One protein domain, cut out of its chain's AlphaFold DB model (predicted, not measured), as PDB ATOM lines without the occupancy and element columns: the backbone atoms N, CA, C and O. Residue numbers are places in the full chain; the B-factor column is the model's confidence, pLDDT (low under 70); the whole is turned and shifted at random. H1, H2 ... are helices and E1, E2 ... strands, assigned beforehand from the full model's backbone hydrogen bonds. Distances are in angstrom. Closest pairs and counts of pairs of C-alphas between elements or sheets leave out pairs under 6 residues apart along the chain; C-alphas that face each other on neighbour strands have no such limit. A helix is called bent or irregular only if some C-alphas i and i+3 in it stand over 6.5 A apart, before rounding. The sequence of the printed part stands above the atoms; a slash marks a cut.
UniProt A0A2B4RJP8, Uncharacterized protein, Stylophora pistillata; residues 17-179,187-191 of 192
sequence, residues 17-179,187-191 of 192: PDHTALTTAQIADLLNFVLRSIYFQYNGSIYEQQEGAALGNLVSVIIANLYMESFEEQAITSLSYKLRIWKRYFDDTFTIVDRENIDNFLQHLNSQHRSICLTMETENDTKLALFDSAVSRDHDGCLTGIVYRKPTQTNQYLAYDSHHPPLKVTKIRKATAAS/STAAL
ATOM      1  N   PRO A  17      12.917  40.360 -24.844       84.75
ATOM      2  CA  PRO A  17      13.422  41.636 -25.356       84.75
ATOM      3  C   PRO A  17      12.396  42.446 -26.162       84.75
ATOM      4  O   PRO A  17      12.504  43.669 -26.223       84.75
ATOM      5  N   ASP A  18      11.384  41.795 -26.746       88.94
ATOM      6  CA  ASP A  18      10.326  42.467 -27.517       88.94
ATOM      7  C   ASP A  18       9.323  43.201 -26.609       88.94
ATOM      8  O   ASP A  18       8.572  44.066 -27.062       88.94
ATOM      9  N   HIS A  19       9.302  42.862 -25.317       86.94
ATOM     10  CA  HIS A  19       8.362  43.406 -24.336       86.94
ATOM     11  C   HIS A  19       9.023  44.347 -23.324       86.94
ATOM     12  O   HIS A  19       8.337  45.182 -22.733       86.94
ATOM     13  N   THR A  20      10.330  44.214 -23.088       88.81
ATOM     14  CA  THR A  20      11.055  45.016 -22.099       88.81
ATOM     15  C   THR A  20      12.562  45.039 -22.354       88.81
ATOM     16  O   THR A  20      13.140  44.080 -22.853       88.81
ATOM     17  N   ALA A  21      13.215  46.133 -21.952       91.75
ATOM     18  CA  ALA A  21      14.673  46.255 -21.949       91.75
ATOM     19  C   ALA A  21      15.335  45.597 -20.720       91.75
ATOM     20  O   ALA A  21      16.561  45.568 -20.623       91.75
ATOM     21  N   LEU A  22      14.539  45.117 -19.758       91.25
ATOM     22  CA  LEU A  22      15.039  44.476 -18.544       91.25
ATOM     23  C   LEU A  22      15.470  43.034 -18.820       91.25
ATOM     24  O   LEU A  22      14.763  42.274 -19.480       91.25
ATOM     25  N   THR A  23      16.599  42.632 -18.242       91.00
ATOM     26  CA  THR A  23      17.023  41.229 -18.244       91.00
ATOM     27  C   THR A  23      16.210  40.410 -17.241       91.00
ATOM     28  O   THR A  23      15.672  40.942 -16.268       91.00
ATOM     29  N   THR A  24      16.175  39.087 -17.415       89.12
ATOM     30  CA  THR A  24      15.528  38.171 -16.461       89.12
ATOM     31  C   THR A  24      16.049  38.355 -15.031       89.12
ATOM     32  O   THR A  24      15.265  38.312 -14.086       89.12
ATOM     33  N   ALA A  25      17.350  38.619 -14.863       90.38
ATOM     34  CA  ALA A  25      17.951  38.878 -13.555       90.38
ATOM     35  C   ALA A  25      17.417  40.175 -12.924       90.38
ATOM     36  O   ALA A  25      16.998  40.168 -11.773       90.38
ATOM     37  N   GLN A  26      17.337  41.263 -13.697       92.56
ATOM     38  CA  GLN A  26      16.788  42.535 -13.213       92.56
ATOM     39  C   GLN A  26      15.304  42.422 -12.847       92.56
ATOM     40  O   GLN A  26      14.855  43.028 -11.876       92.56
ATOM     41  N   ILE A  27      14.538  41.636 -13.608       91.25
ATOM     42  CA  ILE A  27      13.136  41.345 -13.288       91.25
ATOM     43  C   ILE A  27      13.049  40.549 -11.982       91.25
ATOM     44  O   ILE A  27      12.236  40.887 -11.127       91.25
ATOM     45  N   ALA A  28      13.892  39.530 -11.796       90.75
ATOM     46  CA  ALA A  28      13.933  38.747 -10.563       90.75
ATOM     47  C   ALA A  28      14.299  39.610  -9.343       90.75
ATOM     48  O   ALA A  28      13.651  39.498  -8.303       90.75
ATOM     49  N   ASP A  29      15.268  40.515  -9.486       92.81
ATOM     50  CA  ASP A  29      15.646  41.462  -8.434       92.81
ATOM     51  C   ASP A  29      14.486  42.402  -8.081       92.81
ATOM     52  O   ASP A  29      14.186  42.608  -6.902       92.81
ATOM     53  N   LEU A  30      13.783  42.929  -9.091       91.81
ATOM     54  CA  LEU A  30      12.615  43.785  -8.886       91.81
ATOM     55  C   LEU A  30      11.466  43.026  -8.210       91.81
ATOM     56  O   LEU A  30      10.837  43.552  -7.294       91.81
ATOM     57  N   LEU A  31      11.206  41.784  -8.627       90.62
ATOM     58  CA  LEU A  31      10.209  40.916  -8.001       90.62
ATOM     59  C   LEU A  31      10.559  40.656  -6.536       90.62
ATOM     60  O   LEU A  31       9.706  40.816  -5.668       90.62
ATOM     61  N   ASN A  32      11.815  40.315  -6.247       89.62
ATOM     62  CA  ASN A  32      12.284  40.101  -4.884       89.62
ATOM     63  C   ASN A  32      12.126  41.368  -4.028       89.62
ATOM     64  O   ASN A  32      11.669  41.288  -2.890       89.62
ATOM     65  N   PHE A  33      12.436  42.542  -4.582       90.19
ATOM     66  CA  PHE A  33      12.224  43.818  -3.903       90.19
ATOM     67  C   PHE A  33      10.743  44.068  -3.587       90.19
ATOM     68  O   PHE A  33      10.408  44.375  -2.443       90.19
ATOM     69  N   VAL A  34       9.848  43.890  -4.564       89.50
ATOM     70  CA  VAL A  34       8.397  44.097  -4.399       89.50
ATOM     71  C   VAL A  34       7.797  43.118  -3.388       89.50
ATOM     72  O   VAL A  34       6.967  43.515  -2.575       89.50
ATOM     73  N   LEU A  35       8.210  41.851  -3.422       87.81
ATOM     74  CA  LEU A  35       7.691  40.812  -2.530       87.81
ATOM     75  C   LEU A  35       8.230  40.926  -1.101       87.81
ATOM     76  O   LEU A  35       7.582  40.445  -0.181       87.81
ATOM     77  N   ARG A  36       9.392  41.555  -0.904       87.19
ATOM     78  CA  ARG A  36       9.963  41.799   0.430       87.19
ATOM     79  C   ARG A  36       9.554  43.132   1.040       87.19
ATOM     80  O   ARG A  36       9.615  43.280   2.250       87.19
ATOM     81  N   SER A  37       9.128  44.093   0.225       87.31
ATOM     82  CA  SER A  37       8.790  45.449   0.677       87.31
ATOM     83  C   SER A  37       7.285  45.617   0.899       87.31
ATOM     84  O   SER A  37       6.679  46.572   0.407       87.31
ATOM     85  N   ILE A  38       6.656  44.670   1.599       88.69
ATOM     86  CA  ILE A  38       5.218  44.707   1.880       88.69
ATOM     87  C   ILE A  38       4.998  45.303   3.269       88.69
ATOM     88  O   ILE A  38       5.158  44.626   4.286       88.69
ATOM     89  N   TYR A  39       4.564  46.562   3.293       89.69
ATOM     90  CA  TYR A  39       4.192  47.273   4.512       89.69
ATOM     91  C   TYR A  39       2.724  47.689   4.470       89.69
ATOM     92  O   TYR A  39       2.218  48.105   3.426       89.69
ATOM     93  N   PHE A  40       2.042  47.623   5.609       89.06
ATOM     94  CA  PHE A  40       0.673  48.114   5.755       89.06
ATOM     95  C   PHE A  40       0.488  48.837   7.088       89.06
ATOM     96  O   PHE A  40       1.196  48.577   8.061       89.06
ATOM     97  N   GLN A  41      -0.464  49.767   7.132       93.44
ATOM     98  CA  GLN A  41      -0.788  50.521   8.337       93.44
ATOM     99  C   GLN A  41      -2.102  50.021   8.933       93.44
ATOM    100  O   GLN A  41      -3.113  49.932   8.239       93.44
ATOM    101  N   TYR A  42      -2.100  49.750  10.236       92.50
ATOM    102  CA  TYR A  42      -3.291  49.387  10.994       92.50
ATOM    103  C   TYR A  42      -3.225  50.014  12.390       92.50
ATOM    104  O   TYR A  42      -2.172  50.014  13.022       92.50
ATOM    105  N   ASN A  43      -4.324  50.614  12.861       94.25
ATOM    106  CA  ASN A  43      -4.404  51.300  14.161       94.25
ATOM    107  C   ASN A  43      -3.252  52.286  14.448       94.25
ATOM    108  O   ASN A  43      -2.764  52.390  15.570       94.25
ATOM    109  N   GLY A  44      -2.800  53.020  13.426       95.31
ATOM    110  CA  GLY A  44      -1.718  54.000  13.568       95.31
ATOM    111  C   GLY A  44      -0.306  53.402  13.619       95.31
ATOM    112  O   GLY A  44       0.658  54.160  13.659       95.31
ATOM    113  N   SER A  45      -0.161  52.076  13.572       95.75
ATOM    114  CA  SER A  45       1.127  51.378  13.520       95.75
ATOM    115  C   SER A  45       1.411  50.832  12.121       95.75
ATOM    116  O   SER A  45       0.488  50.474  11.388       95.75
ATOM    117  N   ILE A  46       2.691  50.789  11.749       94.81
ATOM    118  CA  ILE A  46       3.169  50.211  10.488       94.81
ATOM    119  C   ILE A  46       3.648  48.789  10.766       94.81
ATOM    120  O   ILE A  46       4.404  48.559  11.710       94.81
ATOM    121  N   TYR A  47       3.216  47.858   9.926       92.06
ATOM    122  CA  TYR A  47       3.565  46.447   9.986       92.06
ATOM    123  C   TYR A  47       4.230  46.026   8.683       92.06
ATOM    124  O   TYR A  47       3.893  46.536   7.616       92.06
ATOM    125  N   GLU A  48       5.156  45.079   8.781       90.94
ATOM    126  CA  GLU A  48       5.809  44.428   7.649       90.94
ATOM    127  C   GLU A  48       5.306  42.988   7.551       90.94
ATOM    128  O   GLU A  48       5.322  42.252   8.543       90.94
ATOM    129  N   GLN A  49       4.856  42.579   6.367       87.75
ATOM    130  CA  GLN A  49       4.450  41.199   6.131       87.75
ATOM    131  C   GLN A  49       5.695  40.318   5.962       87.75
ATOM    132  O   GLN A  49       6.422  40.447   4.983       87.75
ATOM    133  N   GLN A  50       5.925  39.413   6.917       86.06
ATOM    134  CA  GLN A  50       7.094  38.520   6.921       86.06
ATOM    135  C   GLN A  50       6.881  37.247   6.088       86.06
ATOM    136  O   GLN A  50       7.820  36.733   5.485       86.06
ATOM    137  N   GLU A  51       5.648  36.732   6.059       83.38
ATOM    138  CA  GLU A  51       5.285  35.501   5.355       83.38
ATOM    139  C   GLU A  51       4.034  35.696   4.489       83.38
ATOM    140  O   GLU A  51       3.114  36.450   4.825       83.38
ATOM    141  N   GLY A  52       3.991  34.965   3.376       83.69
ATOM    142  CA  GLY A  52       2.888  34.994   2.422       83.69
ATOM    143  C   GLY A  52       2.982  36.130   1.405       83.69
ATOM    144  O   GLY A  52       3.891  36.955   1.418       83.69
ATOM    145  N   ALA A  53       2.025  36.142   0.483       84.81
ATOM    146  CA  ALA A  53       1.915  37.166  -0.544       84.81
ATOM    147  C   ALA A  53       0.866  38.211  -0.126       84.81
ATOM    148  O   ALA A  53      -0.185  37.853   0.407       84.81
ATOM    149  N   ALA A  54       1.140  39.496  -0.361       84.38
ATOM    150  CA  ALA A  54       0.202  40.565  -0.025       84.38
ATOM    151  C   ALA A  54      -1.104  40.447  -0.814       84.38
ATOM    152  O   ALA A  54      -1.101  40.391  -2.048       84.38
ATOM    153  N   LEU A  55      -2.234  40.525  -0.115       79.75
ATOM    154  CA  LEU A  55      -3.520  40.727  -0.770       79.75
ATOM    155  C   LEU A  55      -3.544  42.117  -1.424       79.75
ATOM    156  O   LEU A  55      -3.195  43.117  -0.802       79.75
ATOM    157  N   GLY A  56      -3.946  42.180  -2.694       77.00
ATOM    158  CA  GLY A  56      -4.057  43.435  -3.449       77.00
ATOM    159  C   GLY A  56      -2.803  43.855  -4.222       77.00
ATOM    160  O   GLY A  56      -2.876  44.794  -5.015       77.00
ATOM    161  N   ASN A  57      -1.676  43.152  -4.078       80.56
ATOM    162  CA  ASN A  57      -0.527  43.344  -4.960       80.56
ATOM    163  C   ASN A  57      -0.738  42.565  -6.274       80.56
ATOM    164  O   ASN A  57      -1.023  41.366  -6.265       80.56
ATOM    165  N   LEU A  58      -0.578  43.249  -7.412       81.94
ATOM    166  CA  LEU A  58      -0.776  42.686  -8.755       81.94
ATOM    167  C   LEU A  58       0.116  41.466  -9.035       81.94
ATOM    168  O   LEU A  58      -0.278  40.568  -9.776       81.94
ATOM    169  N   VAL A  59       1.306  41.420  -8.435       87.75
ATOM    170  CA  VAL A  59       2.281  40.337  -8.614       87.75
ATOM    171  C   VAL A  59       1.992  39.159  -7.683       87.75
ATOM    172  O   VAL A  59       2.266  38.009  -8.023       87.75
ATOM    173  N   SER A  60       1.404  39.422  -6.517       87.06
ATOM    174  CA  SER A  60       1.208  38.419  -5.471       87.06
ATOM    175  C   SER A  60       0.331  37.252  -5.912       87.06
ATOM    176  O   SER A  60       0.645  36.117  -5.570       87.06
ATOM    177  N   VAL A  61      -0.695  37.492  -6.733       86.12
ATOM    178  CA  VAL A  61      -1.558  36.420  -7.264       86.12
ATOM    179  C   VAL A  61      -0.771  35.446  -8.146       86.12
ATOM    180  O   VAL A  61      -0.956  34.234  -8.059       86.12
ATOM    181  N   ILE A  62       0.130  35.961  -8.985       88.69
ATOM    182  CA  ILE A  62       0.945  35.139  -9.888       88.69
ATOM    183  C   ILE A  62       1.943  34.310  -9.077       88.69
ATOM    184  O   ILE A  62       2.066  33.107  -9.289       88.69
ATOM    185  N   ILE A  63       2.616  34.939  -8.114       89.12
ATOM    186  CA  ILE A  63       3.619  34.276  -7.274       89.12
ATOM    187  C   ILE A  63       2.983  33.228  -6.360       89.12
ATOM    188  O   ILE A  63       3.525  32.133  -6.235       89.12
ATOM    189  N   ALA A  64       1.820  33.521  -5.774       89.19
ATOM    190  CA  ALA A  64       1.072  32.551  -4.984       89.19
ATOM    191  C   ALA A  64       0.694  31.329  -5.834       89.19
ATOM    192  O   ALA A  64       0.928  30.200  -5.417       89.19
ATOM    193  N   ASN A  65       0.195  31.541  -7.056       89.19
ATOM    194  CA  ASN A  65      -0.142  30.443  -7.964       89.19
ATOM    195  C   ASN A  65       1.067  29.587  -8.353       89.19
ATOM    196  O   ASN A  65       0.936  28.363  -8.384       89.19
ATOM    197  N   LEU A  66       2.215  30.213  -8.626       90.62
ATOM    198  CA  LEU A  66       3.462  29.516  -8.952       90.62
ATOM    199  C   LEU A  66       3.964  28.682  -7.768       90.62
ATOM    200  O   LEU A  66       4.359  27.529  -7.932       90.62
ATOM    201  N   TYR A  67       3.930  29.256  -6.565       90.44
ATOM    202  CA  TYR A  67       4.303  28.534  -5.354       90.44
ATOM    203  C   TYR A  67       3.369  27.341  -5.114       90.44
ATOM    204  O   TYR A  67       3.849  26.236  -4.868       90.44
ATOM    205  N   MET A  68       2.051  27.543  -5.229       90.31
ATOM    206  CA  MET A  68       1.062  26.480  -5.030       90.31
ATOM    207  C   MET A  68       1.215  25.344  -6.046       90.31
ATOM    208  O   MET A  68       1.120  24.184  -5.670       90.31
ATOM    209  N   GLU A  69       1.555  25.643  -7.304       91.44
ATOM    210  CA  GLU A  69       1.879  24.614  -8.301       91.44
ATOM    211  C   GLU A  69       3.075  23.748  -7.870       91.44
ATOM    212  O   GLU A  69       2.984  22.521  -7.893       91.44
ATOM    213  N   SER A  70       4.163  24.367  -7.401       91.31
ATOM    214  CA  SER A  70       5.326  23.627  -6.890       91.31
ATOM    215  C   SER A  70       5.004  22.828  -5.622       91.31
ATOM    216  O   SER A  70       5.492  21.708  -5.466       91.31
ATOM    217  N   PHE A  71       4.213  23.399  -4.711       92.31
ATOM    218  CA  PHE A  71       3.755  22.735  -3.491       92.31
ATOM    219  C   PHE A  71       2.931  21.486  -3.827       92.31
ATOM    220  O   PHE A  71       3.178  20.409  -3.287       92.31
ATOM    221  N   GLU A  72       1.991  21.605  -4.765       91.88
ATOM    222  CA  GLU A  72       1.138  20.507  -5.220       91.88
ATOM    223  C   GLU A  72       1.924  19.422  -5.941       91.88
ATOM    224  O   GLU A  72       1.701  18.242  -5.684       91.88
ATOM    225  N   GLU A  73       2.866  19.794  -6.810       92.06
ATOM    226  CA  GLU A  73       3.719  18.825  -7.499       92.06
ATOM    227  C   GLU A  73       4.498  17.972  -6.491       92.06
ATOM    228  O   GLU A  73       4.521  16.740  -6.598       92.06
ATOM    229  N   GLN A  74       5.077  18.606  -5.468       92.62
ATOM    230  CA  GLN A  74       5.774  17.909  -4.389       92.62
ATOM    231  C   GLN A  74       4.822  17.028  -3.567       92.62
ATOM    232  O   GLN A  74       5.131  15.861  -3.298       92.62
ATOM    233  N   ALA A  75       3.655  17.558  -3.198       91.81
ATOM    234  CA  ALA A  75       2.656  16.845  -2.416       91.81
ATOM    235  C   ALA A  75       2.154  15.592  -3.147       91.81
ATOM    236  O   ALA A  75       2.124  14.509  -2.571       91.81
ATOM    237  N   ILE A  76       1.819  15.712  -4.433       91.62
ATOM    238  CA  ILE A  76       1.271  14.623  -5.249       91.62
ATOM    239  C   ILE A  76       2.341  13.574  -5.556       91.62
ATOM    240  O   ILE A  76       2.064  12.378  -5.502       91.62
ATOM    241  N   THR A  77       3.571  14.000  -5.858       92.69
ATOM    242  CA  THR A  77       4.671  13.076  -6.191       92.69
ATOM    243  C   THR A  77       5.119  12.248  -4.985       92.69
ATOM    244  O   THR A  77       5.635  11.146  -5.155       92.69
ATOM    245  N   SER A  78       4.913  12.755  -3.768       93.88
ATOM    246  CA  SER A  78       5.267  12.065  -2.521       93.88
ATOM    247  C   SER A  78       4.167  11.149  -1.965       93.88
ATOM    248  O   SER A  78       4.390  10.497  -0.945       93.88
ATOM    249  N   LEU A  79       3.003  11.055  -2.619       91.44
ATOM    250  CA  LEU A  79       1.944  10.122  -2.226       91.44
ATOM    251  C   LEU A  79       2.357   8.665  -2.468       91.44
ATOM    252  O   LEU A  79       2.997   8.327  -3.463       91.44
ATOM    253  N   SER A  80       1.909   7.771  -1.587       89.44
ATOM    254  CA  SER A  80       2.100   6.321  -1.733       89.44
ATOM    255  C   SER A  80       1.184   5.682  -2.784       89.44
ATOM    256  O   SER A  80       1.382   4.528  -3.162       89.44
ATOM    257  N   TYR A  81       0.191   6.425  -3.269       88.19
ATOM    258  CA  TYR A  81      -0.781   5.995  -4.265       88.19
ATOM    259  C   TYR A  81      -1.005   7.086  -5.308       88.19
ATOM    260  O   TYR A  81      -0.653   8.252  -5.135       88.19
ATOM    261  N   LYS A  82      -1.614   6.696  -6.426       86.69
ATOM    262  CA  LYS A  82      -1.878   7.596  -7.541       86.69
ATOM    263  C   LYS A  82      -3.297   8.153  -7.463       86.69
ATOM    264  O   LYS A  82      -4.256   7.389  -7.502       86.69
ATOM    265  N   LEU A  83      -3.423   9.479  -7.456       86.56
ATOM    266  CA  LEU A  83      -4.713  10.157  -7.598       86.56
ATOM    267  C   LEU A  83      -5.319   9.912  -8.983       86.56
ATOM    268  O   LEU A  83      -4.607   9.893  -9.995       86.56
ATOM    269  N   ARG A  84      -6.648   9.776  -9.045       86.06
ATOM    270  CA  ARG A  84      -7.352   9.650 -10.331       86.06
ATOM    271  C   ARG A  84      -7.448  11.004 -11.028       86.06
ATOM    272  O   ARG A  84      -7.202  11.093 -12.230       86.06
ATOM    273  N   ILE A  85      -7.773  12.049 -10.264       86.88
ATOM    274  CA  ILE A  85      -7.886  13.437 -10.720       86.88
ATOM    275  C   ILE A  85      -7.306  14.384  -9.661       86.88
ATOM    276  O   ILE A  85      -7.510  14.192  -8.464       86.88
ATOM    277  N   TRP A  86      -6.624  15.429 -10.131       89.94
ATOM    278  CA  TRP A  86      -6.306  16.644  -9.382       89.94
ATOM    279  C   TRP A  86      -6.539  17.844 -10.303       89.94
ATOM    280  O   TRP A  86      -6.015  17.891 -11.422       89.94
ATOM    281  N   LYS A  87      -7.379  18.781  -9.869       88.88
ATOM    282  CA  LYS A  87      -7.667  20.043 -10.552       88.88
ATOM    283  C   LYS A  87      -7.657  21.153  -9.521       88.88
ATOM    284  O   LYS A  87      -8.195  20.974  -8.440       88.88
ATOM    285  N   ARG A  88      -7.090  22.298  -9.875       88.12
ATOM    286  CA  ARG A  88      -7.094  23.488  -9.033       88.12
ATOM    287  C   ARG A  88      -7.646  24.673  -9.800       88.12
ATOM    288  O   ARG A  88      -7.354  24.833 -10.986       88.12
ATOM    289  N   TYR A  89      -8.407  25.502  -9.107       85.69
ATOM    290  CA  TYR A  89      -8.807  26.821  -9.559       85.69
ATOM    291  C   TYR A  89      -8.617  27.795  -8.395       85.69
ATOM    292  O   TYR A  89      -9.324  27.724  -7.399       85.69
ATOM    293  N   PHE A  90      -7.628  28.682  -8.531       83.38
ATOM    294  CA  PHE A  90      -7.141  29.541  -7.447       83.38
ATOM    295  C   PHE A  90      -6.800  28.746  -6.176       83.38
ATOM    296  O   PHE A  90      -5.856  27.954  -6.216       83.38
ATOM    297  N   ASP A  91      -7.517  29.003  -5.087       83.06
ATOM    298  CA  ASP A  91      -7.374  28.424  -3.754       83.06
ATOM    299  C   ASP A  91      -8.152  27.116  -3.575       83.06
ATOM    300  O   ASP A  91      -7.823  26.332  -2.687       83.06
ATOM    301  N   ASP A  92      -9.112  26.841  -4.456       85.50
ATOM    302  CA  ASP A  92      -9.948  25.652  -4.392       85.50
ATOM    303  C   ASP A  92      -9.387  24.520  -5.261       85.50
ATOM    304  O   ASP A  92      -8.985  24.700  -6.421       85.50
ATOM    305  N   THR A  93      -9.423  23.302  -4.725       87.94
ATOM    306  CA  THR A  93      -9.004  22.094  -5.447       87.94
ATOM    307  C   THR A  93     -10.137  21.079  -5.557       87.94
ATOM    308  O   THR A  93     -11.038  21.029  -4.727       87.94
ATOM    309  N   PHE A  94     -10.106  20.274  -6.614       87.25
ATOM    310  CA  PHE A  94     -10.999  19.154  -6.863       87.25
ATOM    311  C   PHE A  94     -10.168  17.905  -7.135       87.25
ATOM    312  O   PHE A  94      -9.389  17.855  -8.096       87.25
ATOM    313  N   THR A  95     -10.339  16.882  -6.307       89.50
ATOM    314  CA  THR A  95      -9.594  15.626  -6.426       89.50
ATOM    315  C   THR A  95     -10.504  14.409  -6.420       89.50
ATOM    316  O   THR A  95     -11.617  14.485  -5.918       89.50
ATOM    317  N   ILE A  96     -10.028  13.295  -6.985       87.50
ATOM    318  CA  ILE A  96     -10.665  11.986  -6.817       87.50
ATOM    319  C   ILE A  96      -9.712  11.028  -6.107       87.50
ATOM    320  O   ILE A  96      -8.654  10.693  -6.660       87.50
ATOM    321  N   VAL A  97     -10.117  10.583  -4.914       87.94
ATOM    322  CA  VAL A  97      -9.346   9.724  -4.005       87.94
ATOM    323  C   VAL A  97     -10.234   8.634  -3.406       87.94
ATOM    324  O   VAL A  97     -11.384   8.882  -3.054       87.94
ATOM    325  N   ASP A  98      -9.687   7.426  -3.259       86.69
ATOM    326  CA  ASP A  98     -10.428   6.312  -2.672       86.69
ATOM    327  C   ASP A  98     -10.804   6.617  -1.208       86.69
ATOM    328  O   ASP A  98      -9.991   7.139  -0.438       86.69
ATOM    329  N   ARG A  99     -12.030   6.248  -0.806       85.69
ATOM    330  CA  ARG A  99     -12.617   6.562   0.517       85.69
ATOM    331  C   ARG A  99     -11.716   6.246   1.707       85.69
ATOM    332  O   ARG A  99     -11.689   7.000   2.671       85.69
ATOM    333  N   GLU A 100     -11.001   5.132   1.640       88.25
ATOM    334  CA  GLU A 100     -10.101   4.661   2.699       88.25
ATOM    335  C   GLU A 100      -8.868   5.553   2.904       88.25
ATOM    336  O   GLU A 100      -8.253   5.522   3.966       88.25
ATOM    337  N   ASN A 101      -8.521   6.366   1.905       89.38
ATOM    338  CA  ASN A 101      -7.328   7.202   1.907       89.38
ATOM    339  C   ASN A 101      -7.616   8.674   2.219       89.38
ATOM    340  O   ASN A 101      -6.666   9.439   2.330       89.38
ATOM    341  N   ILE A 102      -8.882   9.071   2.384       88.50
ATOM    342  CA  ILE A 102      -9.323  10.464   2.572       88.50
ATOM    343  C   ILE A 102      -8.581  11.155   3.731       88.50
ATOM    344  O   ILE A 102      -7.942  12.187   3.525       88.50
ATOM    345  N   ASP A 103      -8.585  10.576   4.931       90.12
ATOM    346  CA  ASP A 103      -7.954  11.213   6.098       90.12
ATOM    347  C   ASP A 103      -6.426  11.279   5.960       90.12
ATOM    348  O   ASP A 103      -5.808  12.322   6.193       90.12
ATOM    349  N   ASN A 104      -5.822  10.182   5.493       92.38
ATOM    350  CA  ASN A 104      -4.385  10.108   5.222       92.38
ATOM    351  C   ASN A 104      -3.967  11.114   4.144       92.38
ATOM    352  O   ASN A 104      -2.885  11.692   4.221       92.38
ATOM    353  N   PHE A 105      -4.822  11.339   3.145       91.88
ATOM    354  CA  PHE A 105      -4.596  12.302   2.080       91.88
ATOM    355  C   PHE A 105      -4.512  13.723   2.631       91.88
ATOM    356  O   PHE A 105      -3.523  14.416   2.400       91.88
ATOM    357  N   LEU A 106      -5.515  14.141   3.408       92.06
ATOM    358  CA  LEU A 106      -5.541  15.476   3.996       92.06
ATOM    359  C   LEU A 106      -4.365  15.694   4.953       92.06
ATOM    360  O   LEU A 106      -3.716  16.741   4.912       92.06
ATOM    361  N   GLN A 107      -4.053  14.695   5.780       93.88
ATOM    362  CA  GLN A 107      -2.895  14.747   6.666       93.88
ATOM    363  C   GLN A 107      -1.586  14.874   5.877       93.88
ATOM    364  O   GLN A 107      -0.720  15.666   6.255       93.88
ATOM    365  N   HIS A 108      -1.445  14.138   4.773       93.69
ATOM    366  CA  HIS A 108      -0.271  14.217   3.907       93.69
ATOM    367  C   HIS A 108      -0.109  15.615   3.307       93.69
ATOM    368  O   HIS A 108       0.972  16.194   3.429       93.69
ATOM    369  N   LEU A 109      -1.175  16.189   2.736       92.19
ATOM    370  CA  LEU A 109      -1.156  17.549   2.183       92.19
ATOM    371  C   LEU A 109      -0.749  18.584   3.245       92.19
ATOM    372  O   LEU A 109       0.136  19.402   3.007       92.19
ATOM    373  N   ASN A 110      -1.320  18.494   4.447       92.81
ATOM    374  CA  ASN A 110      -1.029  19.419   5.547       92.81
ATOM    375  C   ASN A 110       0.349  19.211   6.189       92.81
ATOM    376  O   ASN A 110       0.833  20.079   6.913       92.81
ATOM    377  N   SER A 111       1.010  18.082   5.925       94.12
ATOM    378  CA  SER A 111       2.375  17.838   6.400       94.12
ATOM    379  C   SER A 111       3.451  18.467   5.508       94.12
ATOM    380  O   SER A 111       4.598  18.585   5.940       94.12
ATOM    381  N   GLN A 112       3.097  18.901   4.292       91.69
ATOM    382  CA  GLN A 112       4.061  19.438   3.326       91.69
ATOM    383  C   GLN A 112       4.634  20.797   3.745       91.69
ATOM    384  O   GLN A 112       5.798  21.086   3.469       91.69
ATOM    385  N   HIS A 113       3.842  21.644   4.410       89.12
ATOM    386  CA  HIS A 113       4.298  22.962   4.844       89.12
ATOM    387  C   HIS A 113       3.572  23.431   6.106       89.12
ATOM    388  O   HIS A 113       2.348  23.443   6.163       89.12
ATOM    389  N   ARG A 114       4.325  23.906   7.106       90.00
ATOM    390  CA  ARG A 114       3.783  24.283   8.424       90.00
ATOM    391  C   ARG A 114       2.737  25.402   8.370       90.00
ATOM    392  O   ARG A 114       1.802  25.391   9.165       90.00
ATOM    393  N   SER A 115       2.918  26.374   7.476       87.31
ATOM    394  CA  SER A 115       2.034  27.546   7.361       87.31
ATOM    395  C   SER A 115       0.863  27.345   6.387       87.31
ATOM    396  O   SER A 115       0.073  28.265   6.212       87.31
ATOM    397  N   ILE A 116       0.748  26.179   5.732       88.50
ATOM    398  CA  ILE A 116      -0.322  25.894   4.762       88.50
ATOM    399  C   ILE A 116      -1.195  24.780   5.323       88.50
ATOM    400  O   ILE A 116      -0.734  23.666   5.546       88.50
ATOM    401  N   CYS A 117      -2.464  25.100   5.555       90.00
ATOM    402  CA  CYS A 117      -3.441  24.174   6.104       90.00
ATOM    403  C   CYS A 117      -4.643  24.115   5.167       90.00
ATOM    404  O   CYS A 117      -5.410  25.070   5.060       90.00
ATOM    405  N   LEU A 118      -4.777  22.991   4.479       89.44
ATOM    406  CA  LEU A 118      -5.912  22.648   3.653       89.44
ATOM    407  C   LEU A 118      -6.998  22.029   4.533       89.44
ATOM    408  O   LEU A 118      -6.731  21.317   5.507       89.44
ATOM    409  N   THR A 119      -8.240  22.269   4.151       88.44
ATOM    410  CA  THR A 119      -9.425  21.616   4.711       88.44
ATOM    411  C   THR A 119     -10.139  20.865   3.621       88.44
ATOM    412  O   THR A 119     -10.048  21.262   2.468       88.44
ATOM    413  N   MET A 120     -10.879  19.819   3.970       87.06
ATOM    414  CA  MET A 120     -11.515  18.978   2.970       87.06
ATOM    415  C   MET A 120     -13.020  18.870   3.160       87.06
ATOM    416  O   MET A 120     -13.484  18.526   4.247       87.06
ATOM    417  N   GLU A 121     -13.763  19.088   2.081       88.06
ATOM    418  CA  GLU A 121     -15.152  18.660   1.953       88.06
ATOM    419  C   GLU A 121     -15.209  17.353   1.155       88.06
ATOM    420  O   GLU A 121     -14.501  17.185   0.159       88.06
ATOM    421  N   THR A 122     -16.041  16.412   1.606       87.81
ATOM    422  CA  THR A 122     -16.219  15.105   0.958       87.81
ATOM    423  C   THR A 122     -17.635  14.961   0.425       87.81
ATOM    424  O   THR A 122     -18.583  15.546   0.950       87.81
ATOM    425  N   GLU A 123     -17.778  14.187  -0.650       86.88
ATOM    426  CA  GLU A 123     -19.074  13.911  -1.267       86.88
ATOM    427  C   GLU A 123     -20.050  13.271  -0.262       86.88
ATOM    428  O   GLU A 123     -19.762  12.229   0.337       86.88
ATOM    429  N   ASN A 124     -21.239  13.862  -0.138       85.31
ATOM    430  CA  ASN A 124     -22.343  13.370   0.680       85.31
ATOM    431  C   ASN A 124     -23.571  13.105  -0.203       85.31
ATOM    432  O   ASN A 124     -23.932  13.955  -1.013       85.31
ATOM    433  N   ASP A 125     -24.204  11.936  -0.072       86.94
ATOM    434  CA  ASP A 125     -25.361  11.517  -0.889       86.94
ATOM    435  C   ASP A 125     -25.180  11.766  -2.394       86.94
ATOM    436  O   ASP A 125     -26.021  12.356  -3.069       86.94
ATOM    437  N   THR A 126     -24.021  11.339  -2.887       85.94
ATOM    438  CA  THR A 126     -23.525  11.522  -4.254       85.94
ATOM    439  C   THR A 126     -23.335  12.963  -4.732       85.94
ATOM    440  O   THR A 126     -23.229  13.208  -5.935       85.94
ATOM    441  N   LYS A 127     -23.286  13.932  -3.810       85.81
ATOM    442  CA  LYS A 127     -23.204  15.366  -4.102       85.81
ATOM    443  C   LYS A 127     -22.028  16.037  -3.407       85.81
ATOM    444  O   LYS A 127     -21.708  15.731  -2.262       85.81
ATOM    445  N   LEU A 128     -21.431  17.009  -4.083       87.00
ATOM    446  CA  LEU A 128     -20.352  17.843  -3.564       87.00
ATOM    447  C   LEU A 128     -20.557  19.287  -4.023       87.00
ATOM    448  O   LEU A 128     -20.798  19.530  -5.205       87.00
ATOM    449  N   ALA A 129     -20.484  20.242  -3.099       85.44
ATOM    450  CA  ALA A 129     -20.516  21.658  -3.443       85.44
ATOM    451  C   ALA A 129     -19.116  22.111  -3.893       85.44
ATOM    452  O   ALA A 129     -18.127  21.828  -3.229       85.44
ATOM    453  N   LEU A 130     -19.027  22.794  -5.034       81.69
ATOM    454  CA  LEU A 130     -17.789  23.321  -5.607       81.69
ATOM    455  C   LEU A 130     -18.110  24.506  -6.535       81.69
ATOM    456  O   LEU A 130     -18.973  24.373  -7.399       81.69
ATOM    457  N   PHE A 131     -17.427  25.648  -6.394       75.25
ATOM    458  CA  PHE A 131     -17.605  26.852  -7.240       75.25
ATOM    459  C   PHE A 131     -19.072  27.251  -7.486       75.25
ATOM    460  O   PHE A 131     -19.537  27.285  -8.629       75.25
ATOM    461  N   ASP A 132     -19.828  27.484  -6.406       78.12
ATOM    462  CA  ASP A 132     -21.270  27.803  -6.443       78.12
ATOM    463  C   ASP A 132     -22.107  26.809  -7.272       78.12
ATOM    464  O   ASP A 132     -23.196  27.114  -7.762       78.12
ATOM    465  N   SER A 133     -21.600  25.588  -7.428       81.56
ATOM    466  CA  SER A 133     -22.240  24.488  -8.134       81.56
ATOM    467  C   SER A 133     -22.313  23.272  -7.218       81.56
ATOM    468  O   SER A 133     -21.464  23.072  -6.358       81.56
ATOM    469  N   ALA A 134     -23.343  22.453  -7.378       84.88
ATOM    470  CA  ALA A 134     -23.418  21.141  -6.758       84.88
ATOM    471  C   ALA A 134     -23.141  20.117  -7.849       84.88
ATOM    472  O   ALA A 134     -23.920  19.974  -8.795       84.88
ATOM    473  N   VAL A 135     -22.013  19.435  -7.715       84.69
ATOM    474  CA  VAL A 135     -21.621  18.320  -8.563       84.69
ATOM    475  C   VAL A 135     -22.290  17.073  -8.007       84.69
ATOM    476  O   VAL A 135     -22.068  16.725  -6.853       84.69
ATOM    477  N   SER A 136     -23.131  16.424  -8.808       86.12
ATOM    478  CA  SER A 136     -23.791  15.165  -8.466       86.12
ATOM    479  C   SER A 136     -23.245  14.042  -9.340       86.12
ATOM    480  O   SER A 136     -23.143  14.206 -10.558       86.12
ATOM    481  N   ARG A 137     -22.928  12.896  -8.741       85.69
ATOM    482  CA  ARG A 137     -22.581  11.677  -9.472       85.69
ATOM    483  C   ARG A 137     -23.837  10.848  -9.732       85.69
ATOM    484  O   ARG A 137     -24.540  10.473  -8.793       85.69
ATOM    485  N   ASP A 138     -24.092  10.577 -11.006       85.31
ATOM    486  CA  ASP A 138     -25.190   9.728 -11.467       85.31
ATOM    487  C   ASP A 138     -24.837   8.232 -11.341       85.31
ATOM    488  O   ASP A 138     -23.672   7.869 -11.156       85.31
ATOM    489  N   HIS A 139     -25.833   7.355 -11.465       85.38
ATOM    490  CA  HIS A 139     -25.682   5.900 -11.366       85.38
ATOM    491  C   HIS A 139     -24.687   5.325 -12.383       85.38
ATOM    492  O   HIS A 139     -23.963   4.383 -12.065       85.38
ATOM    493  N   ASP A 140     -24.592   5.941 -13.563       87.06
ATOM    494  CA  ASP A 140     -23.658   5.553 -14.625       87.06
ATOM    495  C   ASP A 140     -22.236   6.119 -14.417       87.06
ATOM    496  O   ASP A 140     -21.349   5.937 -15.251       87.06
ATOM    497  N   GLY A 141     -21.997   6.832 -13.309       78.75
ATOM    498  CA  GLY A 141     -20.711   7.451 -12.974       78.75
ATOM    499  C   GLY A 141     -20.463   8.807 -13.644       78.75
ATOM    500  O   GLY A 141     -19.413   9.414 -13.422       78.75
ATOM    501  N   CYS A 142     -21.411   9.310 -14.438       82.50
ATOM    502  CA  CYS A 142     -21.345  10.652 -15.011       82.50
ATOM    503  C   CYS A 142     -21.515  11.736 -13.937       82.50
ATOM    504  O   CYS A 142     -22.278  11.578 -12.985       82.50
ATOM    505  N   LEU A 143     -20.822  12.865 -14.113       83.19
ATOM    506  CA  LEU A 143     -20.955  14.035 -13.246       83.19
ATOM    507  C   LEU A 143     -21.934  15.034 -13.864       83.19
ATOM    508  O   LEU A 143     -21.794  15.411 -15.027       83.19
ATOM    509  N   THR A 144     -22.897  15.492 -13.072       83.62
ATOM    510  CA  THR A 144     -23.848  16.548 -13.435       83.62
ATOM    511  C   THR A 144     -23.673  17.740 -12.503       83.62
ATOM    512  O   THR A 144     -23.394  17.574 -11.321       83.62
ATOM    513  N   GLY A 145     -23.792  18.955 -13.033       83.38
ATOM    514  CA  GLY A 145     -23.662  20.186 -12.258       83.38
ATOM    515  C   GLY A 145     -24.977  20.950 -12.235       83.38
ATOM    516  O   GLY A 145     -25.561  21.197 -13.290       83.38
ATOM    517  N   ILE A 146     -25.424  21.356 -11.051       83.94
ATOM    518  CA  ILE A 146     -26.493  22.349 -10.890       83.94
ATOM    519  C   ILE A 146     -25.953  23.567 -10.151       83.94
ATOM    520  O   ILE A 146     -25.004  23.449  -9.384       83.94
ATOM    521  N   VAL A 147     -26.574  24.730 -10.339       83.81
ATOM    522  CA  VAL A 147     -26.248  25.912  -9.531       83.81
ATOM    523  C   VAL A 147     -26.570  25.613  -8.068       83.81
ATOM    524  O   VAL A 147     -27.702  25.257  -7.736       83.81
ATOM    525  N   TYR A 148     -25.581  25.778  -7.200       79.94
ATOM    526  CA  TYR A 148     -25.712  25.647  -5.759       79.94
ATOM    527  C   TYR A 148     -25.798  27.027  -5.119       79.94
ATOM    528  O   TYR A 148     -25.082  27.955  -5.481       79.94
ATOM    529  N   ARG A 149     -26.694  27.166  -4.144       80.31
ATOM    530  CA  ARG A 149     -26.795  28.365  -3.314       80.31
ATOM    531  C   ARG A 149     -26.485  27.965  -1.891       80.31
ATOM    532  O   ARG A 149     -27.166  27.099  -1.341       80.31
ATOM    533  N   LYS A 150     -25.471  28.599  -1.305       74.81
ATOM    534  CA  LYS A 150     -25.114  28.365   0.096       74.81
ATOM    535  C   LYS A 150     -26.338  28.652   0.979       74.81
ATOM    536  O   LYS A 150     -27.045  29.625   0.712       74.81
ATOM    537  N   PRO A 151     -26.593  27.877   2.049       76.25
ATOM    538  CA  PRO A 151     -27.699  28.152   2.971       76.25
ATOM    539  C   PRO A 151     -27.637  29.558   3.590       76.25
ATOM    540  O   PRO A 151     -28.663  30.136   3.930       76.25
ATOM    541  N   THR A 152     -26.432  30.124   3.687       74.31
ATOM    542  CA  THR A 152     -26.160  31.488   4.160       74.31
ATOM    543  C   THR A 152     -26.467  32.576   3.124       74.31
ATOM    544  O   THR A 152     -26.385  33.763   3.437       74.31
ATOM    545  N   GLN A 153     -26.832  32.217   1.888       73.62
ATOM    546  CA  GLN A 153     -27.152  33.180   0.842       73.62
ATOM    547  C   GLN A 153     -28.479  33.883   1.144       73.62
ATOM    548  O   GLN A 153     -29.570  33.378   0.888       73.62
ATOM    549  N   THR A 154     -28.375  35.119   1.619       76.62
ATOM    550  CA  THR A 154     -29.517  35.980   1.964       76.62
ATOM    551  C   THR A 154     -30.181  36.638   0.749       76.62
ATOM    552  O   THR A 154     -31.186  37.329   0.894       76.62
ATOM    553  N   ASN A 155     -29.624  36.449  -0.458       76.75
ATOM    554  CA  ASN A 155     -29.963  37.205  -1.675       76.75
ATOM    555  C   ASN A 155     -29.899  38.730  -1.474       76.75
ATOM    556  O   ASN A 155     -30.582  39.482  -2.172       76.75
ATOM    557  N   GLN A 156     -29.084  39.185  -0.521       74.69
ATOM    558  CA  GLN A 156     -28.793  40.597  -0.365       74.69
ATOM    559  C   GLN A 156     -27.955  41.079  -1.535       74.69
ATOM    560  O   GLN A 156     -26.952  40.473  -1.911       74.69
ATOM    561  N   TYR A 157     -28.380  42.203  -2.090       76.00
ATOM    562  CA  TYR A 157     -27.595  42.950  -3.049       76.00
ATOM    563  C   TYR A 157     -26.997  44.182  -2.372       76.00
ATOM    564  O   TYR A 157     -27.459  44.596  -1.308       76.00
ATOM    565  N   LEU A 158     -25.995  44.790  -3.014       76.19
ATOM    566  CA  LEU A 158     -25.433  46.061  -2.563       76.19
ATOM    567  C   LEU A 158     -26.545  47.096  -2.373       76.19
ATOM    568  O   LEU A 158     -27.411  47.260  -3.235       76.19
ATOM    569  N   ALA A 159     -26.493  47.815  -1.256       77.75
ATOM    570  CA  ALA A 159     -27.412  48.910  -1.012       77.75
ATOM    571  C   ALA A 159     -27.278  49.960  -2.130       77.75
ATOM    572  O   ALA A 159     -26.172  50.250  -2.603       77.75
ATOM    573  N   TYR A 160     -28.409  50.507  -2.584       73.00
ATOM    574  CA  TYR A 160     -28.436  51.482  -3.684       73.00
ATOM    575  C   TYR A 160     -27.609  52.738  -3.371       73.00
ATOM    576  O   TYR A 160     -27.016  53.340  -4.258       73.00
ATOM    577  N   ASP A 161     -27.575  53.107  -2.099       78.44
ATOM    578  CA  ASP A 161     -26.839  54.221  -1.511       78.44
ATOM    579  C   ASP A 161     -25.409  53.854  -1.083       78.44
ATOM    580  O   ASP A 161     -24.700  54.684  -0.515       78.44
ATOM    581  N   SER A 162     -24.942  52.635  -1.372       76.38
ATOM    582  CA  SER A 162     -23.518  52.340  -1.243       76.38
ATOM    583  C   SER A 162     -22.729  53.259  -2.186       76.38
ATOM    584  O   SER A 162     -23.152  53.512  -3.312       76.38
ATOM    585  N   HIS A 163     -21.570  53.762  -1.747       76.69
ATOM    586  CA  HIS A 163     -20.717  54.706  -2.495       76.69
ATOM    587  C   HIS A 163     -20.024  54.072  -3.727       76.69
ATOM    588  O   HIS A 163     -18.903  54.418  -4.094       76.69
ATOM    589  N   HIS A 164     -20.677  53.111  -4.375       75.94
ATOM    590  CA  HIS A 164     -20.211  52.477  -5.592       75.94
ATOM    591  C   HIS A 164     -20.519  53.345  -6.819       75.94
ATOM    592  O   HIS A 164     -21.499  54.092  -6.830       75.94
ATOM    593  N   PRO A 165     -19.724  53.223  -7.899       78.62
ATOM    594  CA  PRO A 165     -19.973  53.951  -9.135       78.62
ATOM    595  C   PRO A 165     -21.418  53.752  -9.632       78.62
ATOM    596  O   PRO A 165     -21.866  52.601  -9.702       78.62
ATOM    597  N   PRO A 166     -22.129  54.818 -10.057       68.31
ATOM    598  CA  PRO A 166     -23.561  54.777 -10.386       68.31
ATOM    599  C   PRO A 166     -23.962  53.679 -11.380       68.31
ATOM    600  O   PRO A 166     -25.051  53.114 -11.279       68.31
ATOM    601  N   LEU A 167     -23.060  53.332 -12.307       68.50
ATOM    602  CA  LEU A 167     -23.229  52.275 -13.314       68.50
ATOM    603  C   LEU A 167     -23.361  50.862 -12.722       68.50
ATOM    604  O   LEU A 167     -23.950  49.988 -13.355       68.50
ATOM    605  N   LYS A 168     -22.806  50.616 -11.529       59.91
ATOM    606  CA  LYS A 168     -22.864  49.310 -10.852       59.91
ATOM    607  C   LYS A 168     -24.129  49.157 -10.001       59.91
ATOM    608  O   LYS A 168     -24.625  48.047  -9.851       59.91
ATOM    609  N   VAL A 169     -24.676  50.266  -9.501       60.69
ATOM    610  CA  VAL A 169     -25.811  50.283  -8.558       60.69
ATOM    611  C   VAL A 169     -27.177  50.398  -9.246       60.69
ATOM    612  O   VAL A 169     -28.179  49.934  -8.711       60.69
ATOM    613  N   THR A 170     -27.239  50.925 -10.475       53.91
ATOM    614  CA  THR A 170     -28.507  51.119 -11.221       53.91
ATOM    615  C   THR A 170     -29.229  49.823 -11.605       53.91
ATOM    616  O   THR A 170     -30.407  49.866 -11.948       53.91
ATOM    617  N   LYS A 171     -28.558  48.666 -11.547       55.94
ATOM    618  CA  LYS A 171     -29.146  47.355 -11.883       55.94
ATOM    619  C   LYS A 171     -29.669  46.578 -10.670       55.94
ATOM    620  O   LYS A 171     -30.148  45.458 -10.831       55.94
ATOM    621  N   ILE A 172     -29.580  47.148  -9.471       54.28
ATOM    622  CA  ILE A 172     -29.866  46.445  -8.224       54.28
ATOM    623  C   ILE A 172     -31.260  46.829  -7.708       54.28
ATOM    624  O   ILE A 172     -31.537  47.994  -7.427       54.28
ATOM    625  N   ARG A 173     -32.164  45.844  -7.589       52.34
ATOM    626  CA  ARG A 173     -33.456  46.025  -6.906       52.34
ATOM    627  C   ARG A 173     -33.197  46.198  -5.405       52.34
ATOM    628  O   ARG A 173     -32.421  45.435  -4.842       52.34
ATOM    629  N   LYS A 174     -33.855  47.182  -4.775       43.66
ATOM    630  CA  LYS A 174     -33.788  47.443  -3.323       43.66
ATOM    631  C   LYS A 174     -33.953  46.130  -2.542       43.66
ATOM    632  O   LYS A 174     -35.012  45.514  -2.632       43.66
ATOM    633  N   ALA A 175     -32.930  45.727  -1.796       48.50
ATOM    634  CA  ALA A 175     -32.959  44.574  -0.902       48.50
ATOM    635  C   ALA A 175     -32.612  45.024   0.523       48.50
ATOM    636  O   ALA A 175     -31.809  45.938   0.711       48.50
ATOM    637  N   THR A 176     -33.269  44.413   1.508       41.22
ATOM    638  CA  THR A 176     -33.184  44.749   2.936       41.22
ATOM    639  C   THR A 176     -32.062  43.954   3.608       41.22
ATOM    640  O   THR A 176     -31.862  42.784   3.284       41.22
ATOM    641  N   ALA A 177     -31.347  44.591   4.537       39.12
ATOM    642  CA  ALA A 177     -30.155  44.046   5.185       39.12
ATOM    643  C   ALA A 177     -30.437  42.815   6.070       39.12
ATOM    644  O   ALA A 177     -31.430  42.774   6.797       39.12
ATOM    645  N   ALA A 178     -29.513  41.859   6.064       47.81
ATOM    646  CA  ALA A 178     -29.358  40.816   7.074       47.81
ATOM    647  C   ALA A 178     -27.869  40.659   7.436       47.81
ATOM    648  O   ALA A 178     -26.985  40.995   6.649       47.81
ATOM    649  N   SER A 179     -27.628  40.193   8.659       41.59
ATOM    650  CA  SER A 179     -26.346  40.179   9.375       41.59
ATOM    651  C   SER A 179     -25.173  39.546   8.617       41.59
ATOM    652  O   SER A 179     -25.342  38.540   7.928       41.59
ATOM    653  N   SER A 187     -11.281  25.787   1.126       38.22
ATOM    654  CA  SER A 187     -11.790  24.516   0.580       38.22
ATOM    655  C   SER A 187     -10.803  23.755  -0.316       38.22
ATOM    656  O   SER A 187     -10.330  24.232  -1.336       38.22
ATOM    657  N   THR A 188     -10.548  22.498   0.028       47.00
ATOM    658  CA  THR A 188     -10.186  21.434  -0.913       47.00
ATOM    659  C   THR A 188     -11.397  20.516  -1.003       47.00
ATOM    660  O   THR A 188     -11.930  20.081   0.010       47.00
ATOM    661  N   ALA A 189     -11.855  20.199  -2.203       49.25
ATOM    662  CA  ALA A 189     -12.992  19.319  -2.416       49.25
ATOM    663  C   ALA A 189     -12.491  17.970  -2.951       49.25
ATOM    664  O   ALA A 189     -11.809  17.897  -3.975       49.25
ATOM    665  N   ALA A 190     -12.822  16.881  -2.261       48.59
ATOM    666  CA  ALA A 190     -12.521  15.526  -2.706       48.59
ATOM    667  C   ALA A 190     -13.817  14.810  -3.101       48.59
ATOM    668  O   ALA A 190     -14.742  14.659  -2.303       48.59
ATOM    669  N   LEU A 191     -13.876  14.361  -4.350       52.50
ATOM    670  CA  LEU A 191     -14.893  13.457  -4.863       52.50
ATOM    671  C   LEU A 191     -14.370  12.011  -4.780       52.50
ATOM    672  O   LEU A 191     -13.170  11.764  -4.822       52.50
TER     673      LEU A 191
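This is residues 17 to 179 and 187 to 191 of the 192 residues of an uncharacterized protein of Stylophora pistillata (UniProt A0A2B4RJP8). What shape do these atoms make? They make a loose, open frame: a small four-stranded sheet of E3, E4, E9 and E5 has H3 over one face, the three-stranded sheet E6 E7 E8 packs on its E9 and E5 through E6, and the long helix H2 leads away from this body to a separate corner of H1 and the hairpin E1 E2. From E8 a long arm without named elements, residues 148 to 165, reaches out to the little helix H4, far from the rest. What is it built of? The 168 printed residues have four named helices and nine named strands, in the order H1 E1 E2 H2 E3 E4 H3 E5 E6 E7 E8 H4 E9, and the class is mixed, helices and strands. The largest sheet runs E3 E4 E9 E5 and is mixed, while E6 E7 E8 and E1 E2 are antiparallel. The whole is loose, with a radius of gyration of the C-alphas of 21.5 A and spans of 56 by 52 by 41 A.

Where do the first elements lie? H1 is residues 24 to 36, 18.2 A long from C-alpha 24 at (15.528, 38.171, -16.461). E1, residues 39 to 42, and E2, residues 45 to 48, follow, then H2, residues 60 to 77, the longest helix at 25.6 A. What comes next? E3 is residues 85 to 89, 13.5 A long, and E4 is residues 92 to 96, 13.9 A long. H3, residues 99 to 111, is 19.7 A long and irregular, with C-alphas 100 and 103 standing 7.7 A apart. Which elements come last? E5 is residues 120 to 122, E6 residues 127 to 130, E7 residues 133 to 137 and E8 residues 143 to 147. H4 is residues 166 to 169, and E9, residues 188 to 191, ends with C-alpha 191 at (-14.893, 13.457, -4.863).

How does the first corner stand? H1 and H2 are close but not clearly touching, about perpendicular at 82 degrees, with the closest C-alphas, those of Leu 35 and Ser 60, 7.5 A apart. E1 and E2 form a hairpin, with N 40 and O 47 at 2.9 A, and E1 is apart from H2. What surrounds the four-stranded sheet? E3 and E4 are an antiparallel hairpin, with N 87 and O 94 at 2.8 A; E9 is parallel to E4, with N 189 and O 93 at 2.8 A, and to E5, with N 121 and O 188 at 2.9 A. H3 is on this sheet at a height of 9.8 A, over E9 and along the strands at 17 degrees on the local plane, which is fitted to just 6 C-alphas; H2 only grazes the sheet with residues 65 to 76. E4, H3 and E5 form a split strand-helix-strand unit, two strands running the same way with E9 between them, and its crossover is right-handed. How does the second sheet join on? E6, E7 and E8 form a meander, each strand the antiparallel neighbour of the one before, with N 128 and O 135 at 2.9 A and N 134 and O 146 at 2.8 A. The closest C-alphas of E6 and E9, those of Leu 130 and Ala 189, are 7.0 A apart. Are the helix backbones in order? Every O i to N i+4 pair is within hydrogen-bond range in H1 and H2, and 7 of 9 are in H3, while H4 is too short for such a pair.

How far does it reach? The two C-alphas farthest apart, those of Gly 44 and Asp 140, are 60.2 A apart. Where is the printed part broken or drawn out? Residues 180 to 186 are not printed, and C-alphas 179 and 187 are 23.1 A apart across the cut. The links E2 to H2 and E8 to H4 are long. Where is confidence low? The mean pLDDT of the printed part is 82.7, and residues 166 to 179 and 187 to 191 of this model are under 70.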